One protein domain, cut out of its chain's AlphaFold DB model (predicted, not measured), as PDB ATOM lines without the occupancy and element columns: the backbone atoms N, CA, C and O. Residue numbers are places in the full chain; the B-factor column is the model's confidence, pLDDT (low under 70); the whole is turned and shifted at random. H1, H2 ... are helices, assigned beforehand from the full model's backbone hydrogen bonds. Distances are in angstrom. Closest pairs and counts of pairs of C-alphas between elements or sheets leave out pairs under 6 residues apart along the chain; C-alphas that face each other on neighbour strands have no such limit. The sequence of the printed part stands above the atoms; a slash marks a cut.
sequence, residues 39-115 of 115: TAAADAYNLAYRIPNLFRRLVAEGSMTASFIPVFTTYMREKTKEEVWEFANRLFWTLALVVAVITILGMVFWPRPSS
ATOM      1  N   THR A  39      33.073 -27.404 -22.560       65.25
ATOM      2  CA  THR A  39      31.971 -26.517 -22.144       65.25
ATOM      3  C   THR A  39      31.711 -26.605 -20.641       65.25
ATOM      4  O   THR A  39      32.046 -27.599 -19.998       65.25
ATOM      5  N   ALA A  40      31.031 -25.598 -20.082       61.25
ATOM      6  CA  ALA A  40      30.611 -25.558 -18.675       61.25
ATOM      7  C   ALA A  40      29.827 -26.811 -18.216       61.25
ATOM      8  O   ALA A  40      29.792 -27.133 -17.028       61.25
ATOM      9  N   ALA A  41      29.224 -27.554 -19.151       63.62
ATOM     10  CA  ALA A  41      28.559 -28.820 -18.870       63.62
ATOM     11  C   ALA A  41      29.542 -29.953 -18.512       63.62
ATOM     12  O   ALA A  41      29.212 -30.792 -17.674       63.62
ATOM     13  N   ALA A  42      30.751 -29.971 -19.087       66.12
ATOM     14  CA  ALA A  42      31.797 -30.929 -18.726       66.12
ATOM     15  C   ALA A  42      32.338 -30.668 -17.310       66.12
ATOM     16  O   ALA A  42      32.510 -31.611 -16.537       66.12
ATOM     17  N   ASP A  43      32.516 -29.397 -16.931       64.00
ATOM     18  CA  ASP A  43      32.909 -29.014 -15.568       64.00
ATOM     19  C   ASP A  43      31.833 -29.383 -14.542       64.00
ATOM     20  O   ASP A  43      32.138 -29.989 -13.511       64.00
ATOM     21  N   ALA A  44      30.560 -29.116 -14.850       68.12
ATOM     22  CA  ALA A  44      29.439 -29.515 -14.002       68.12
ATOM     23  C   ALA A  44      29.324 -31.044 -13.870       68.12
ATOM     24  O   ALA A  44      29.099 -31.554 -12.770       68.12
ATOM     25  N   TYR A  45      29.526 -31.791 -14.961       68.38
ATOM     26  CA  TYR A  45      29.517 -33.255 -14.944       68.38
ATOM     27  C   TYR A  45      30.670 -33.822 -14.108       68.38
ATOM     28  O   TYR A  45      30.457 -34.703 -13.274       68.38
ATOM     29  N   ASN A  46      31.886 -33.305 -14.292       69.62
ATOM     30  CA  ASN A  46      33.060 -33.716 -13.525       69.62
ATOM     31  C   ASN A  46      32.902 -33.396 -12.035       69.62
ATOM     32  O   ASN A  46      33.266 -34.216 -11.186       69.62
ATOM     33  N   LEU A  47      32.313 -32.244 -11.700       71.25
ATOM     34  CA  LEU A  47      31.987 -31.883 -10.325       71.25
ATOM     35  C   LEU A  47      30.934 -32.830  -9.732       71.25
ATOM     36  O   LEU A  47      31.134 -33.351  -8.635       71.25
ATOM     37  N   ALA A  48      29.866 -33.133 -10.472       73.62
ATOM     38  CA  ALA A  48      28.848 -34.091 -10.046       73.62
ATOM     39  C   ALA A  48      29.438 -35.493  -9.831       73.62
ATOM     40  O   ALA A  48      29.093 -36.164  -8.860       73.62
ATOM     41  N   TYR A  49      30.392 -35.915 -10.669       70.88
ATOM     42  CA  TYR A  49      31.075 -37.204 -10.531       70.88
ATOM     43  C   TYR A  49      32.037 -37.293  -9.346       70.88
ATOM     44  O   TYR A  49      32.361 -38.399  -8.897       70.88
ATOM     45  N   ARG A  50      32.475 -36.158  -8.788       72.50
ATOM     46  CA  ARG A  50      33.305 -36.154  -7.577       72.50
ATOM     47  C   ARG A  50      32.544 -36.646  -6.358       72.50
ATOM     48  O   ARG A  50      33.166 -37.310  -5.543       72.50
ATOM     49  N   ILE A  51      31.240 -36.402  -6.250       73.31
ATOM     50  CA  ILE A  51      30.412 -36.862  -5.121       73.31
ATOM     51  C   ILE A  51      30.440 -38.400  -4.979       73.31
ATOM     52  O   ILE A  51      30.915 -38.895  -3.951       73.31
ATOM     53  N   PRO A  52      30.030 -39.194  -5.991       68.00
ATOM     54  CA  PRO A  52      30.083 -40.650  -5.903       68.00
ATOM     55  C   PRO A  52      31.523 -41.174  -5.857       68.00
ATOM     56  O   PRO A  52      31.788 -42.184  -5.204       68.00
ATOM     57  N   ASN A  53      32.484 -40.490  -6.490       75.88
ATOM     58  CA  ASN A  53      33.885 -40.894  -6.411       75.88
ATOM     59  C   ASN A  53      34.482 -40.657  -5.013       75.88
ATOM     60  O   ASN A  53      35.234 -41.500  -4.544       75.88
ATOM     61  N   LEU A  54      34.133 -39.569  -4.322       70.62
ATOM     62  CA  LEU A  54      34.533 -39.303  -2.937       70.62
ATOM     63  C   LEU A  54      33.938 -40.338  -1.992       70.62
ATOM     64  O   LEU A  54      34.671 -40.890  -1.181       70.62
ATOM     65  N   PHE A  55      32.655 -40.668  -2.150       70.44
ATOM     66  CA  PHE A  55      32.030 -41.751  -1.393       70.44
ATOM     67  C   PHE A  55      32.766 -43.079  -1.612       70.44
ATOM     68  O   PHE A  55      33.153 -43.748  -0.656       70.44
ATOM     69  N   ARG A  56      33.060 -43.422  -2.873       71.94
ATOM     70  CA  ARG A  56      33.857 -44.607  -3.212       71.94
ATOM     71  C   ARG A  56      35.245 -44.556  -2.574       71.94
ATOM     72  O   ARG A  56      35.691 -45.571  -2.064       71.94
ATOM     73  N   ARG A  57      35.935 -43.412  -2.591       71.44
ATOM     74  CA  ARG A  57      37.271 -43.270  -1.993       71.44
ATOM     75  C   ARG A  57      37.227 -43.415  -0.472       71.44
ATOM     76  O   ARG A  57      37.979 -44.217   0.063       71.44
ATOM     77  N   LEU A  58      36.286 -42.751   0.200       68.19
ATOM     78  CA  LEU A  58      36.074 -42.877   1.645       68.19
ATOM     79  C   LEU A  58      35.810 -44.331   2.056       68.19
ATOM     80  O   LEU A  58      36.400 -44.809   3.018       68.19
ATOM     81  N   VAL A  59      34.974 -45.053   1.304       65.19
ATOM     82  CA  VAL A  59      34.558 -46.418   1.658       65.19
ATOM     83  C   VAL A  59      35.532 -47.495   1.158       65.19
ATOM     84  O   VAL A  59      35.580 -48.563   1.763       65.19
ATOM     85  N   ALA A  60      36.311 -47.250   0.093       62.41
ATOM     86  CA  ALA A  60      37.117 -48.268  -0.599       62.41
ATOM     87  C   ALA A  60      38.645 -48.050  -0.587       62.41
ATOM     88  O   ALA A  60      39.365 -48.997  -0.891       62.41
ATOM     89  N   GLU A  61      39.174 -46.864  -0.246       64.06
ATOM     90  CA  GLU A  61      40.638 -46.633  -0.175       64.06
ATOM     91  C   GLU A  61      41.298 -47.169   1.119       64.06
ATOM     92  O   GLU A  61      42.489 -46.972   1.334       64.06
ATOM     93  N   GLY A  62      40.578 -47.941   1.946       55.19
ATOM     94  CA  GLY A  62      41.194 -48.953   2.818       55.19
ATOM     95  C   GLY A  62      41.118 -48.716   4.327       55.19
ATOM     96  O   GLY A  62      40.973 -49.696   5.052       55.19
ATOM     97  N   SER A  63      41.125 -47.476   4.831       58.47
ATOM     98  CA  SER A  63      41.009 -47.248   6.289       58.47
ATOM     99  C   SER A  63      39.592 -47.521   6.788       58.47
ATOM    100  O   SER A  63      39.397 -48.263   7.747       58.47
ATOM    101  N   MET A  64      38.583 -47.011   6.074       60.50
ATOM    102  CA  MET A  64      37.193 -47.270   6.413       60.50
ATOM    103  C   MET A  64      36.844 -48.728   6.132       60.50
ATOM    104  O   MET A  64      36.275 -49.348   7.000       60.50
ATOM    105  N   THR A  65      37.247 -49.349   5.018       60.53
ATOM    106  CA  THR A  65      36.953 -50.777   4.758       60.53
ATOM    107  C   THR A  65      37.542 -51.708   5.826       60.53
ATOM    108  O   THR A  65      36.845 -52.600   6.311       60.53
ATOM    109  N   ALA A  66      38.802 -51.486   6.227       63.34
ATOM    110  CA  ALA A  66      39.488 -52.308   7.223       63.34
ATOM    111  C   ALA A  66      38.922 -52.138   8.642       63.34
ATOM    112  O   ALA A  66      38.951 -53.092   9.412       63.34
ATOM    113  N   SER A  67      38.379 -50.964   8.986       65.81
ATOM    114  CA  SER A  67      37.754 -50.708  10.294       65.81
ATOM    115  C   SER A  67      36.233 -50.928  10.299       65.81
ATOM    116  O   SER A  67      35.670 -51.344  11.305       65.81
ATOM    117  N   PHE A  68      35.556 -50.705   9.175       66.94
ATOM    118  CA  PHE A  68      34.105 -50.805   9.011       66.94
ATOM    119  C   PHE A  68      33.650 -52.247   8.842       66.94
ATOM    120  O   PHE A  68      32.661 -52.616   9.458       66.94
ATOM    121  N   ILE A  69      34.349 -53.084   8.059       68.88
ATOM    122  CA  ILE A  69      33.940 -54.488   7.877       68.88
ATOM    123  C   ILE A  69      33.902 -55.235   9.217       68.88
ATOM    124  O   ILE A  69      32.863 -55.837   9.497       68.88
ATOM    125  N   PRO A  70      34.945 -55.187  10.072       69.00
ATOM    126  CA  PRO A  70      34.917 -55.856  11.371       69.00
ATOM    127  C   PRO A  70      33.828 -55.290  12.284       69.00
ATOM    128  O   PRO A  70      33.056 -56.051  12.851       69.00
ATOM    129  N   VAL A  71      33.693 -53.962  12.374       71.25
ATOM    130  CA  VAL A  71      32.685 -53.323  13.239       71.25
ATOM    131  C   VAL A  71      31.261 -53.630  12.770       71.25
ATOM    132  O   VAL A  71      30.406 -53.962  13.586       71.25
ATOM    133  N   PHE A  72      31.004 -53.588  11.462       68.19
ATOM    134  CA  PHE A  72      29.706 -53.905  10.869       68.19
ATOM    135  C   PHE A  72      29.351 -55.389  11.021       68.19
ATOM    136  O   PHE A  72      28.205 -55.714  11.319       68.19
ATOM    137  N   THR A  73      30.322 -56.299  10.871       70.38
ATOM    138  CA  THR A  73      30.089 -57.739  11.090       70.38
ATOM    139  C   THR A  73      29.890 -58.093  12.561       70.38
ATOM    140  O   THR A  73      29.065 -58.959  12.849       70.38
ATOM    141  N   THR A  74      30.563 -57.408  13.490       70.94
ATOM    142  CA  THR A  74      30.287 -57.524  14.931       70.94
ATOM    143  C   THR A  74      28.888 -57.005  15.262       70.94
ATOM    144  O   THR A  74      28.104 -57.726  15.873       70.94
ATOM    145  N   TYR A  75      28.507 -55.824  14.761       68.38
ATOM    146  CA  TYR A  75      27.153 -55.285  14.938       68.38
ATOM    147  C   TYR A  75      26.079 -56.221  14.368       68.38
ATOM    148  O   TYR A  75      25.095 -56.502  15.036       68.38
ATOM    149  N   MET A  76      26.283 -56.778  13.172       69.56
ATOM    150  CA  MET A  76      25.371 -57.758  12.565       69.56
ATOM    151  C   MET A  76      25.210 -59.055  13.366       69.56
ATOM    152  O   MET A  76      24.208 -59.745  13.194       69.56
ATOM    153  N   ARG A  77      26.200 -59.414  14.190       72.50
ATOM    154  CA  ARG A  77      26.165 -60.607  15.044       72.50
ATOM    155  C   ARG A  77      25.532 -60.349  16.406       72.50
ATOM    156  O   ARG A  77      24.906 -61.255  16.943       72.50
ATOM    157  N   GLU A  78      25.719 -59.156  16.958       74.56
ATOM    158  CA  GLU A  78      25.325 -58.826  18.334       74.56
ATOM    159  C   GLU A  78      23.995 -58.067  18.433       74.56
ATOM    160  O   GLU A  78      23.394 -58.032  19.504       74.56
ATOM    161  N   LYS A  79      23.527 -57.457  17.338       75.75
ATOM    162  CA  LYS A  79      22.373 -56.549  17.320       75.75
ATOM    163  C   LYS A  79      21.230 -57.081  16.456       75.75
ATOM    164  O   LYS A  79      21.442 -57.862  15.525       75.75
ATOM    165  N   THR A  80      20.005 -56.631  16.729       78.94
ATOM    166  CA  THR A  80      18.853 -56.942  15.868       78.94
ATOM    167  C   THR A  80      18.969 -56.237  14.517       78.94
ATOM    168  O   THR A  80      19.647 -55.217  14.364       78.94
ATOM    169  N   LYS A  81      18.291 -56.786  13.500       73.19
ATOM    170  CA  LYS A  81      18.281 -56.226  12.139       73.19
ATOM    171  C   LYS A  81      17.868 -54.751  12.121       73.19
ATOM    172  O   LYS A  81      18.460 -53.992  11.356       73.19
ATOM    173  N   GLU A  82      16.905 -54.343  12.953       79.69
ATOM    174  CA  GLU A  82      16.507 -52.935  13.072       79.69
ATOM    175  C   GLU A  82      17.658 -52.029  13.536       79.69
ATOM    176  O   GLU A  82      17.886 -50.984  12.931       79.69
ATOM    177  N   GLU A  83      18.426 -52.424  14.555       75.44
ATOM    178  CA  GLU A  83      19.522 -51.606  15.100       75.44
ATOM    179  C   GLU A  83      20.693 -51.463  14.117       75.44
ATOM    180  O   GLU A  83      21.296 -50.393  13.996       75.44
ATOM    181  N   VAL A  84      21.001 -52.530  13.370       74.06
ATOM    182  CA  VAL A  84      21.978 -52.477  12.268       74.06
ATOM    183  C   VAL A  84      21.514 -51.486  11.202       74.06
ATOM    184  O   VAL A  84      22.325 -50.738  10.644       74.06
ATOM    185  N   TRP A  85      20.209 -51.462  10.929       75.75
ATOM    186  CA  TRP A  85      19.648 -50.601   9.902       75.75
ATOM    187  C   TRP A  85      19.587 -49.135  10.325       75.75
ATOM    188  O   TRP A  85      19.949 -48.262   9.536       75.75
ATOM    189  N   GLU A  86      19.274 -48.852  11.589       79.69
ATOM    190  CA  GLU A  86      19.422 -47.507  12.148       79.69
ATOM    191  C   GLU A  86      20.864 -47.004  12.073       79.69
ATOM    192  O   GLU A  86      21.092 -45.858  11.681       79.69
ATOM    193  N   PHE A  87      21.845 -47.840  12.423       77.00
ATOM    194  CA  PHE A  87      23.256 -47.462  12.363       77.00
ATOM    195  C   PHE A  87      23.694 -47.119  10.935       77.00
ATOM    196  O   PHE A  87      24.284 -46.059  10.704       77.00
ATOM    197  N   ALA A  88      23.355 -47.972   9.965       76.12
ATOM    198  CA  ALA A  88      23.648 -47.729   8.557       76.12
ATOM    199  C   ALA A  88      22.982 -46.440   8.052       76.12
ATOM    200  O   ALA A  88      23.619 -45.647   7.357       76.12
ATOM    201  N   ASN A  89      21.730 -46.196   8.448       79.12
ATOM    202  CA  ASN A  89      20.988 -45.005   8.053       79.12
ATOM    203  C   ASN A  89      21.603 -43.729   8.657       79.12
ATOM    204  O   ASN A  89      21.810 -42.746   7.949       79.12
ATOM    205  N   ARG A  90      21.986 -43.747   9.941       80.94
ATOM    206  CA  ARG A  90      22.680 -42.619  10.593       80.94
ATOM    207  C   ARG A  90      24.028 -42.327   9.942       80.94
ATOM    208  O   ARG A  90      24.346 -41.164   9.690       80.94
ATOM    209  N   LEU A  91      24.807 -43.364   9.638       80.12
ATOM    210  CA  LEU A  91      26.085 -43.219   8.945       80.12
ATOM    211  C   LEU A  91      25.895 -42.609   7.551       80.12
ATOM    212  O   LEU A  91      26.611 -41.678   7.185       80.12
ATOM    213  N   PHE A  92      24.903 -43.096   6.802       80.06
ATOM    214  CA  PHE A  92      24.566 -42.584   5.480       80.06
ATOM    215  C   PHE A  92      24.181 -41.103   5.525       80.06
ATOM    216  O   PHE A  92      24.768 -40.306   4.798       80.06
ATOM    217  N   TRP A  93      23.259 -40.714   6.412       83.81
ATOM    218  CA  TRP A  93      22.833 -39.318   6.553       83.81
ATOM    219  C   TRP A  93      23.963 -38.394   6.995       83.81
ATOM    220  O   TRP A  93      24.076 -37.283   6.484       83.81
ATOM    221  N   THR A  94      24.836 -38.860   7.888       78.88
ATOM    222  CA  THR A  94      26.004 -38.086   8.327       78.88
ATOM    223  C   THR A  94      26.955 -37.829   7.159       78.88
ATOM    224  O   THR A  94      27.347 -36.689   6.917       78.88
ATOM    225  N   LEU A  95      27.288 -38.868   6.387       75.81
ATOM    226  CA  LEU A  95      28.134 -38.732   5.199       75.81
ATOM    227  C   LEU A  95      27.477 -37.855   4.129       75.81
ATOM    228  O   LEU A  95      28.140 -36.988   3.562       75.81
ATOM    229  N   ALA A  96      26.181 -38.044   3.877       79.50
ATOM    230  CA  ALA A  96      25.422 -37.244   2.923       79.50
ATOM    231  C   ALA A  96      25.434 -35.757   3.305       79.50
ATOM    232  O   ALA A  96      25.678 -34.913   2.446       79.50
ATOM    233  N   LEU A  97      25.246 -35.439   4.589       85.25
ATOM    234  CA  LEU A  97      25.289 -34.070   5.097       85.25
ATOM    235  C   LEU A  97      26.683 -33.455   4.937       85.25
ATOM    236  O   LEU A  97      26.800 -32.348   4.415       85.25
ATOM    237  N   VAL A  98      27.741 -34.175   5.317       80.69
ATOM    238  CA  VAL A  98      29.128 -33.704   5.159       80.69
ATOM    239  C   VAL A  98      29.440 -33.409   3.690       80.69
ATOM    240  O   VAL A  98      29.956 -32.341   3.365       80.69
ATOM    241  N   VAL A  99      29.083 -34.321   2.783       76.94
ATOM    242  CA  VAL A  99      29.311 -34.143   1.344       76.94
ATOM    243  C   VAL A  99      28.473 -32.994   0.781       76.94
ATOM    244  O   VAL A  99      28.985 -32.217  -0.027       76.94
ATOM    245  N   ALA A 100      27.222 -32.839   1.215       78.94
ATOM    246  CA  ALA A 100      26.365 -31.731   0.805       78.94
ATOM    247  C   ALA A 100      26.951 -30.378   1.230       78.94
ATOM    248  O   ALA A 100      27.059 -29.478   0.402       78.94
ATOM    249  N   VAL A 101      27.412 -30.254   2.480       85.31
ATOM    250  CA  VAL A 101      28.070 -29.038   2.979       85.31
ATOM    251  C   VAL A 101      29.323 -28.725   2.164       85.31
ATOM    252  O   VAL A 101      29.467 -27.607   1.680       85.31
ATOM    253  N   ILE A 102      30.198 -29.710   1.935       78.56
ATOM    254  CA  ILE A 102      31.408 -29.526   1.114       78.56
ATOM    255  C   ILE A 102      31.048 -29.095  -0.314       78.56
ATOM    256  O   ILE A 102      31.709 -28.226  -0.876       78.56
ATOM    257  N   THR A 103      29.995 -29.671  -0.896       76.44
ATOM    258  CA  THR A 103      29.530 -29.327  -2.247       76.44
ATOM    259  C   THR A 103      29.033 -27.883  -2.307       76.44
ATOM    260  O   THR A 103      29.427 -27.144  -3.205       76.44
ATOM    261  N   ILE A 104      28.225 -27.457  -1.333       83.50
ATOM    262  CA  ILE A 104      27.719 -26.081  -1.237       83.50
ATOM    263  C   ILE A 104      28.874 -25.098  -1.046       83.50
ATOM    264  O   ILE A 104      28.944 -24.094  -1.750       83.50
ATOM    265  N   LEU A 105      29.816 -25.401  -0.149       81.25
ATOM    266  CA  LEU A 105      31.016 -24.585   0.039       81.25
ATOM    267  C   LEU A 105      31.823 -24.501  -1.261       81.25
ATOM    268  O   LEU A 105      32.198 -23.412  -1.675       81.25
ATOM    269  N   GLY A 106      32.020 -25.620  -1.960       77.56
ATOM    270  CA  GLY A 106      32.690 -25.645  -3.259       77.56
ATOM    271  C   GLY A 106      31.998 -24.784  -4.318       77.56
ATOM    272  O   GLY A 106      32.683 -24.130  -5.096       77.56
ATOM    273  N   MET A 107      30.662 -24.737  -4.329       75.06
ATOM    274  CA  MET A 107      29.893 -23.868  -5.228       75.06
ATOM    275  C   MET A 107      30.022 -22.385  -4.865       75.06
ATOM    276  O   MET A 107      30.173 -21.555  -5.756       75.06
ATOM    277  N   VAL A 108      29.968 -22.043  -3.574       82.50
ATOM    278  CA  VAL A 108      30.058 -20.650  -3.099       82.50
ATOM    279  C   VAL A 108      31.468 -20.088  -3.279       82.50
ATOM    280  O   VAL A 108      31.625 -18.945  -3.698       82.50
ATOM    281  N   PHE A 109      32.492 -20.890  -2.991       80.75
ATOM    282  CA  PHE A 109      33.896 -20.502  -3.112       80.75
ATOM    283  C   PHE A 109      34.477 -20.738  -4.512       80.75
ATOM    284  O   PHE A 109      35.666 -20.497  -4.712       80.75
ATOM    285  N   TRP A 110      33.672 -21.191  -5.482       75.81
ATOM    286  CA  TRP A 110      34.127 -21.343  -6.861       75.81
ATOM    287  C   TRP A 110      34.532 -19.972  -7.429       75.81
ATOM    288  O   TRP A 110      33.670 -19.097  -7.582       75.81
ATOM    289  N   PRO A 111      35.815 -19.754  -7.776       61.34
ATOM    290  CA  PRO A 111      36.234 -18.521  -8.420       61.34
ATOM    291  C   PRO A 111      35.603 -18.502  -9.810       61.34
ATOM    292  O   PRO A 111      35.920 -19.348 -10.645       61.34
ATOM    293  N   ARG A 112      34.686 -17.562 -10.072       60.75
ATOM    294  CA  ARG A 112      34.203 -17.323 -11.438       60.75
ATOM    295  C   ARG A 112      35.421 -16.963 -12.303       60.75
ATOM    296  O   ARG A 112      36.038 -15.939 -12.010       60.75
ATOM    297  N   PRO A 113      35.780 -17.751 -13.334       53.00
ATOM    298  CA  PRO A 113      36.814 -17.331 -14.266       53.00
ATOM    299  C   PRO A 113      36.292 -16.096 -15.008       53.00
ATOM    300  O   PRO A 113      35.297 -16.158 -15.727       53.00
ATOM    301  N   SER A 114      36.914 -14.949 -14.747       52.44
ATOM    302  CA  SER A 114      36.693 -13.719 -15.496       52.44
ATOM    303  C   SER A 114      37.555 -13.747 -16.757       52.44
ATOM    304  O   SER A 114      38.690 -13.273 -16.715       52.44
ATOM    305  N   SER A 115      37.031 -14.329 -17.838       39.41
ATOM    306  CA  SER A 115      37.369 -14.019 -19.243       39.41
ATOM    307  C   SER A 115      36.611 -14.950 -20.179       39.41
ATOM    308  O   SER A 115      36.890 -16.169 -20.107       39.41
TER     309      SER A 115
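Overview. This is residues 39 to 115 of the 115 residues of an uncharacterized protein of Acidobacteria bacterium 13_1_20CM_58_21 (UniProt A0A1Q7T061). One long helix, H3, makes one side of a narrow rod, and H1 and H2, joined end to end at a corner, make the other side, running the opposite way to H3. The frame is loose, with few contacts between its two sides, and residues 108 to 115, of which 108 is the last residue of H3, stick out as a tail. The printed part has 77 residues with three named helices, H1, H2 and H3 in that order along the chain, and no named strand; the class is all helix. It is only just loose, close to extended, with a radius of gyration of the C-alphas of 17.1 A and spans of 60 by 21 by 17 A.

Along the chain. Find C-alpha 81 at (18.281, -56.226, 12.139); from there H3, residues 81 to 108, runs 40.5 A to C-alpha 108 at (30.058, -20.650, -3.099). Then go back to C-alpha 40 at (30.611, -25.558, -18.675), where H1, residues 40 to 60, begins; it measures 29.7 A and has a kink of 28 degrees near residue 52. After it comes H2, residues 63 to 78, which measures 22.9 A.

Arrangement. Begin with H3 and look at its residue 84, the one residue with which it touches H2. H2 and H3 form a helical hairpin but only just touch, with 3 pairs of C-alphas within 8 A, made by residues 72 to 76 of H2; the closest C-alphas, those of Met 76 and Val 84, are 6.3 A apart. They run opposite ways at a shallow tilt of 28 degrees. Farther along H3, look at Val 99: its C-alpha is 7.1 A from that of Ile 51, the closest pair of H1 and H3. These two helices are close but not clearly touching and run opposite ways at a steep tilt of 36 degrees, only just past shallow. H1 and H2 are also close but not clearly touching; their closest C-alphas, those of Val 59 and Thr 65, are 5.9 A apart, and the helices run the same way at a steep tilt of 56 degrees. In H3 every O i to N i+4 pair is within hydrogen-bond range, against 15 of 17 in H1 and 11 of 12 in H2.

Size, cuts and confidence. Look for the two C-alphas farthest apart at Glu 78 and Ser 115, 59.7 A from each other. The printed part has no cut, and the links H1 to H2 and H2 to H3 are both tight. The mean pLDDT of the printed part is 71.4; you will find values under 70 at 30 residues, among them residues 39 to 46, 58 to 70 and 111 to 115.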